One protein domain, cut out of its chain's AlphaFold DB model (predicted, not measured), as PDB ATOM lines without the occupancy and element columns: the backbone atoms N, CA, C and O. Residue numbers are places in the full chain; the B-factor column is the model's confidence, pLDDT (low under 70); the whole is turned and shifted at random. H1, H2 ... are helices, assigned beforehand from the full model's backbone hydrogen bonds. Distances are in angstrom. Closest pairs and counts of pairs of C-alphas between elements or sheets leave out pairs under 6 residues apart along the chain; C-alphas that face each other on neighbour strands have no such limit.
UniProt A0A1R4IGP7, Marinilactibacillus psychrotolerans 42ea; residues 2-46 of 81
ATOM      1  N   ALA A   2     -21.652 -14.522 194.790       73.25
ATOM      2  CA  ALA A   2     -21.686 -13.056 194.964       73.25
ATOM      3  C   ALA A   2     -20.350 -12.338 194.690       73.25
ATOM      4  O   ALA A   2     -20.323 -11.266 194.095       73.25
ATOM      5  N   VAL A   3     -19.237 -12.968 195.072       79.38
ATOM      6  CA  VAL A   3     -17.878 -12.484 194.788       79.38
ATOM      7  C   VAL A   3     -17.602 -12.437 193.281       79.38
ATOM      8  O   VAL A   3     -17.166 -11.415 192.770       79.38
ATOM      9  N   GLY A   4     -17.927 -13.510 192.553       81.00
ATOM     10  CA  GLY A   4     -17.749 -13.562 191.100       81.00
ATOM     11  C   GLY A   4     -18.658 -12.586 190.353       81.00
ATOM     12  O   GLY A   4     -18.247 -12.030 189.342       81.00
ATOM     13  N   PHE A   5     -19.860 -12.331 190.876       81.25
ATOM     14  CA  PHE A   5     -20.755 -11.304 190.342       81.25
ATOM     15  C   PHE A   5     -20.156  -9.899 190.501       81.25
ATOM     16  O   PHE A   5     -20.087  -9.150 189.533       81.25
ATOM     17  N   ALA A   6     -19.663  -9.561 191.697       83.06
ATOM     18  CA  ALA A   6     -19.017  -8.277 191.957       83.06
ATOM     19  C   ALA A   6     -17.792  -8.029 191.066       83.06
ATOM     20  O   ALA A   6     -17.624  -6.915 190.577       83.06
ATOM     21  N   THR A   7     -16.979  -9.061 190.820       84.69
ATOM     22  CA  THR A   7     -15.832  -8.973 189.905       84.69
ATOM     23  C   THR A   7     -16.260  -8.844 188.443       84.69
ATOM     24  O   THR A   7     -15.673  -8.063 187.715       84.69
ATOM     25  N   ALA A   8     -17.285  -9.578 187.997       87.00
ATOM     26  CA  ALA A   8     -17.735  -9.539 186.601       87.00
ATOM     27  C   ALA A   8     -18.410  -8.214 186.206       87.00
ATOM     28  O   ALA A   8     -18.457  -7.879 185.025       87.00
ATOM     29  N   HIS A   9     -18.957  -7.492 187.184       87.12
ATOM     30  CA  HIS A   9     -19.645  -6.217 186.987       87.12
ATOM     31  C   HIS A   9     -18.820  -5.001 187.439       87.12
ATOM     32  O   HIS A   9     -19.378  -3.907 187.500       87.12
ATOM     33  N   ASP A  10     -17.536  -5.182 187.776       86.62
ATOM     34  CA  ASP A  10     -16.618  -4.122 188.234       86.62
ATOM     35  C   ASP A  10     -17.219  -3.218 189.330       86.62
ATOM     36  O   ASP A  10     -17.030  -2.003 189.360       86.62
ATOM     37  N   LEU A  11     -17.985  -3.815 190.251       84.50
ATOM     38  CA  LEU A  11     -18.720  -3.066 191.280       84.50
ATOM     39  C   LEU A  11     -17.808  -2.533 192.389       84.50
ATOM     40  O   LEU A  11     -18.156  -1.583 193.089       84.50
ATOM     41  N   PHE A  12     -16.665  -3.185 192.577       84.50
ATOM     42  CA  PHE A  12     -15.703  -2.919 193.635       84.50
ATOM     43  C   PHE A  12     -14.292  -3.145 193.100       84.50
ATOM     44  O   PHE A  12     -14.091  -3.942 192.184       84.50
ATOM     45  N   ASP A  13     -13.305  -2.489 193.710       88.44
ATOM     46  CA  ASP A  13     -11.908  -2.742 193.377       88.44
ATOM     47  C   ASP A  13     -11.529  -4.203 193.722       88.44
ATOM     48  O   ASP A  13     -11.859  -4.682 194.813       88.44
ATOM     49  N   PRO A  14     -10.830  -4.940 192.843       84.38
ATOM     50  CA  PRO A  14     -10.462  -6.332 193.099       84.38
ATOM     51  C   PRO A  14      -9.692  -6.554 194.408       84.38
ATOM     52  O   PRO A  14      -9.794  -7.629 194.996       84.38
ATOM     53  N   SER A  15      -8.946  -5.554 194.889       86.06
ATOM     54  CA  SER A  15      -8.184  -5.633 196.141       86.06
ATOM     55  C   SER A  15      -9.057  -5.634 197.397       86.06
ATOM     56  O   SER A  15      -8.635  -6.155 198.432       86.06
ATOM     57  N   ILE A  16     -10.274  -5.086 197.321       86.12
ATOM     58  CA  ILE A  16     -11.215  -5.030 198.448       86.12
ATOM     59  C   ILE A  16     -12.238  -6.165 198.417       86.12
ATOM     60  O   ILE A  16     -12.950  -6.362 199.400       86.12
ATOM     61  N   ILE A  17     -12.323  -6.918 197.316       85.81
ATOM     62  CA  ILE A  17     -13.246  -8.045 197.180       85.81
ATOM     63  C   ILE A  17     -12.699  -9.245 197.982       85.81
ATOM     64  O   ILE A  17     -11.678  -9.828 197.611       85.81
ATOM     65  N   PRO A  18     -13.364  -9.669 199.074       85.50
ATOM     66  CA  PRO A  18     -12.920 -10.819 199.854       85.50
ATOM     67  C   PRO A  18     -13.196 -12.136 199.116       85.50
ATOM     68  O   PRO A  18     -14.097 -12.236 198.280       85.50
ATOM     69  N   CYS A  19     -12.487 -13.207 199.489       84.25
ATOM     70  CA  CYS A  19     -12.867 -14.549 199.049       84.25
ATOM     71  C   CYS A  19     -14.223 -14.960 199.654       84.25
ATOM     72  O   CYS A  19     -14.630 -14.469 200.710       84.25
ATOM     73  N   THR A  20     -14.931 -15.897 199.017       82.50
ATOM     74  CA  THR A  20     -16.275 -16.318 199.452       82.50
ATOM     75  C   THR A  20     -16.316 -16.859 200.877       82.50
ATOM     76  O   THR A  20     -17.287 -16.614 201.586       82.50
ATOM     77  N   ILE A  21     -15.265 -17.553 201.318       83.88
ATOM     78  CA  ILE A  21     -15.152 -18.063 202.693       83.88
ATOM     79  C   ILE A  21     -15.096 -16.898 203.689       83.88
ATOM     80  O   ILE A  21     -15.835 -16.889 204.671       83.88
ATOM     81  N   THR A  22     -14.263 -15.893 203.411       87.12
ATOM     82  CA  THR A  22     -14.133 -14.697 204.251       87.12
ATOM     83  C   THR A  22     -15.424 -13.887 204.270       87.12
ATOM     84  O   THR A  22     -15.859 -13.479 205.343       87.12
ATOM     85  N   LEU A  23     -16.078 -13.720 203.115       84.62
ATOM     86  CA  LEU A  23     -17.360 -13.028 203.016       84.62
ATOM     87  C   LEU A  23     -18.423 -13.684 203.905       84.62
ATOM     88  O   LEU A  23     -19.071 -12.997 204.689       84.62
ATOM     89  N   TYR A  24     -18.574 -15.012 203.834       80.81
ATOM     90  CA  TYR A  24     -19.517 -15.722 204.702       80.81
ATOM     91  C   TYR A  24     -19.143 -15.602 206.179       80.81
ATOM     92  O   TYR A  24     -20.009 -15.315 206.999       80.81
ATOM     93  N   GLY A  25     -17.854 -15.711 206.506       85.31
ATOM     94  CA  GLY A  25     -17.379 -15.500 207.871       85.31
ATOM     95  C   GLY A  25     -17.666 -14.093 208.407       85.31
ATOM     96  O   GLY A  25     -17.915 -13.940 209.599       85.31
ATOM     97  N   TRP A  26     -17.650 -13.060 207.562       87.69
ATOM     98  CA  TRP A  26     -18.005 -11.693 207.956       87.69
ATOM     99  C   TRP A  26     -19.508 -11.493 208.134       87.69
ATOM    100  O   TRP A  26     -19.897 -10.767 209.049       87.69
ATOM    101  N   ILE A  27     -20.337 -12.135 207.303       84.12
ATOM    102  CA  ILE A  27     -21.802 -12.110 207.443       84.12
ATOM    103  C   ILE A  27     -22.209 -12.776 208.758       84.12
ATOM    104  O   ILE A  27     -22.950 -12.184 209.538       84.12
ATOM    105  N   ASP A  28     -21.664 -13.958 209.055       82.75
ATOM    106  CA  ASP A  28     -21.983 -14.697 210.284       82.75
ATOM    107  C   ASP A  28     -21.511 -13.952 211.547       82.75
ATOM    108  O   ASP A  28     -22.133 -14.043 212.604       82.75
ATOM    109  N   LYS A  29     -20.430 -13.168 211.434       87.25
ATOM    110  CA  LYS A  29     -19.920 -12.289 212.500       87.25
ATOM    111  C   LYS A  29     -20.618 -10.923 212.568       87.25
ATOM    112  O   LYS A  29     -20.289 -10.140 213.454       87.25
ATOM    113  N   GLY A  30     -21.525 -10.606 211.640       83.81
ATOM    114  CA  GLY A  30     -22.224  -9.316 211.580       83.81
ATOM    115  C   GLY A  30     -21.328  -8.112 211.256       83.81
ATOM    116  O   GLY A  30     -21.691  -6.979 211.555       83.81
ATOM    117  N   ILE A  31     -20.148  -8.340 210.670       84.31
ATOM    118  CA  ILE A  31     -19.188  -7.279 210.310       84.31
ATOM    119  C   ILE A  31     -19.686  -6.494 209.091       84.31
ATOM    120  O   ILE A  31     -19.473  -5.288 208.980       84.31
ATOM    121  N   VAL A  32     -20.372  -7.178 208.176       81.69
ATOM    122  CA  VAL A  32     -20.998  -6.578 206.996       81.69
ATOM    123  C   VAL A  32     -22.500  -6.438 207.222       81.69
ATOM    124  O   VAL A  32     -23.131  -7.303 207.820       81.69
ATOM    125  N   ARG A  33     -23.091  -5.347 206.718       74.56
ATOM    126  CA  ARG A  33     -24.544  -5.092 206.817       74.56
ATOM    127  C   ARG A  33     -25.391  -5.992 205.910       74.56
ATOM    128  O   ARG A  33     -26.612  -5.943 205.982       74.56
ATOM    129  N   THR A  34     -24.750  -6.767 205.043       72.81
ATOM    130  CA  THR A  34     -25.399  -7.666 204.091       72.81
ATOM    131  C   THR A  34     -25.868  -8.933 204.793       72.81
ATOM    132  O   THR A  34     -25.090  -9.585 205.491       72.81
ATOM    133  N   MET A  35     -27.124  -9.317 204.581       67.44
ATOM    134  CA  MET A  35     -27.671 -10.574 205.080       67.44
ATOM    135  C   MET A  35     -27.503 -11.685 204.043       67.44
ATOM    136  O   MET A  35     -27.458 -11.445 202.839       67.44
ATOM    137  N   ASN A  36     -27.503 -12.943 204.493       68.12
ATOM    138  CA  ASN A  36     -27.525 -14.099 203.587       68.12
ATOM    139  C   ASN A  36     -28.713 -14.068 202.601       68.12
ATOM    140  O   ASN A  36     -28.628 -14.686 201.544       68.12
ATOM    141  N   MET A  37     -29.791 -13.349 202.942       65.88
ATOM    142  CA  MET A  37     -30.962 -13.126 202.087       65.88
ATOM    143  C   MET A  37     -30.660 -12.240 200.874       65.88
ATOM    144  O   MET A  37     -31.227 -12.456 199.808       65.88
ATOM    145  N   ASP A  38     -29.734 -11.289 201.021       64.38
ATOM    146  CA  ASP A  38     -29.335 -10.369 199.952       64.38
ATOM    147  C   ASP A  38     -28.428 -11.064 198.923       64.38
ATOM    148  O   ASP A  38     -28.308 -10.634 197.778       64.38
ATOM    149  N   LEU A  39     -27.823 -12.198 199.300       72.81
ATOM    150  CA  LEU A  39     -27.120 -13.090 198.384       72.81
ATOM    151  C   LEU A  39     -28.131 -14.043 197.733       72.81
ATOM    152  O   LEU A  39     -28.121 -15.245 198.000       72.81
ATOM    153  N   LEU A  40     -28.984 -13.522 196.845       64.88
ATOM    154  CA  LEU A  40     -30.005 -14.296 196.112       64.88
ATOM    155  C   LEU A  40     -29.439 -15.565 195.450       64.88
ATOM    156  O   LEU A  40     -30.092 -16.607 195.411       64.88
ATOM    157  N   GLU A  41     -28.192 -15.513 194.988       65.31
ATOM    158  CA  GLU A  41     -27.506 -16.679 194.430       65.31
ATOM    159  C   GLU A  41     -27.305 -17.808 195.453       65.31
ATOM    160  O   GLU A  41     -27.408 -18.975 195.088       65.31
ATOM    161  N   LYS A  42     -27.076 -17.490 196.736       64.31
ATOM    162  CA  LYS A  42     -26.962 -18.483 197.818       64.31
ATOM    163  C   LYS A  42     -28.271 -19.246 198.006       64.31
ATOM    164  O   LYS A  42     -28.231 -20.457 198.193       64.31
ATOM    165  N   LEU A  43     -29.407 -18.552 197.927       62.91
ATOM    166  CA  LEU A  43     -30.739 -19.155 198.031       62.91
ATOM    167  C   LEU A  43     -31.134 -19.949 196.774       62.91
ATOM    168  O   LEU A  43     -31.899 -20.903 196.872       62.91
ATOM    169  N   SER A  44     -30.599 -19.585 195.606       65.75
ATOM    170  CA  SER A  44     -30.834 -20.303 194.343       65.75
ATOM    171  C   SER A  44     -30.128 -21.665 194.286       65.75
ATOM    172  O   SER A  44     -30.596 -22.598 193.626       65.75
ATOM    173  N   HIS A  45     -29.011 -21.826 195.006       65.44
ATOM    174  CA  HIS A  45     -28.328 -23.112 195.082       65.44
ATOM    175  C   HIS A  45     -29.194 -24.137 195.819       65.44
ATOM    176  O   HIS A  45     -29.310 -24.120 197.043       65.44
ATOM    177  N   LYS A  46     -29.767 -25.080 195.062       72.56
ATOM    178  CA  LYS A  46     -30.447 -26.239 195.644       72.56
ATOM    179  C   LYS A  46     -29.463 -26.976 196.562       72.56
ATOM    180  O   LYS A  46     -28.360 -27.302 196.106       72.56
TER     181      LYS A  46
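AT A GLANCE: This is residues 2 to 46 of the 81 residues of a protein of Marinilactibacillus psychrotolerans 42ea (UniProt A0A1R4IGP7). Three short helices sit at the corners of a triangle, no two of them touching, and two long loops of chain join them in an open frame. H2 is the longest helix; the first residues of H1 come near the first residue of H2 and also near H3, while H2 and H3 stay apart. The printed part has 45 residues with three named helices, in the order H1, H2, H3, and no named strand; the class is all helix, though under half of the residues, 21 of 45, are in named elements. By its radius of gyration of the C-alphas, 10.6 A, the whole is compact, and the C-alphas span 25 by 24 by 16 A along their three main axes.

HOW THE PARTS SIT: The longest helix, H2, is residues 20 to 28, and it touches no helix. H1, residues 2 to 8, is close to H2 but not clearly touching it, with 2 pairs of C-alphas within 8 A. Their closest C-alphas are those of Val 3 and Thr 20, 6.2 A apart, and their centres are 14.4 A apart. The lines of H1 and H2 stand at a steep tilt of 47 degrees, and the two run opposite ways. H3, residues 40 to 44, is close to H1 but not clearly touching it, with 1 pair of C-alphas within 8 A. That closest pair is the C-alphas of Ala 2 and Glu 41, 6.9 A apart, with the centres of H1 and H3 13.4 A apart. H2 and H3 follow each other in the chain and are apart. In H1, H2 and H3 each O i to N i+4 pair is within hydrogen-bond range.

IN THESE COORDINATES: H2 runs from Thr 20, C-alpha at (-16.275, -16.318, 199.452), to Asp 28 and is 12.4 A from first to last C-alpha. H1 begins at Ala 2, C-alpha at (-21.686, -13.056, 194.964), and ends at Ala 8, a length of 9.9 A. H3 runs from Leu 40 to Ser 44, C-alpha at (-30.834, -20.303, 194.343), and measures 6.3 A.

THE WHOLE: The two C-alphas farthest apart are those of Ser 15 and Lys 46, at 30.3 A; the first and last printed C-alphas, of Ala 2 and Lys 46, are 15.8 A apart. The printed part has no cut. The links H1 to H2 and H2 to H3 are long, with 11 residues each. The mean pLDDT of the printed part is 79.0. Residues 35 to 38 and 40 to 45 are under 70, and the mean of H3 is 65.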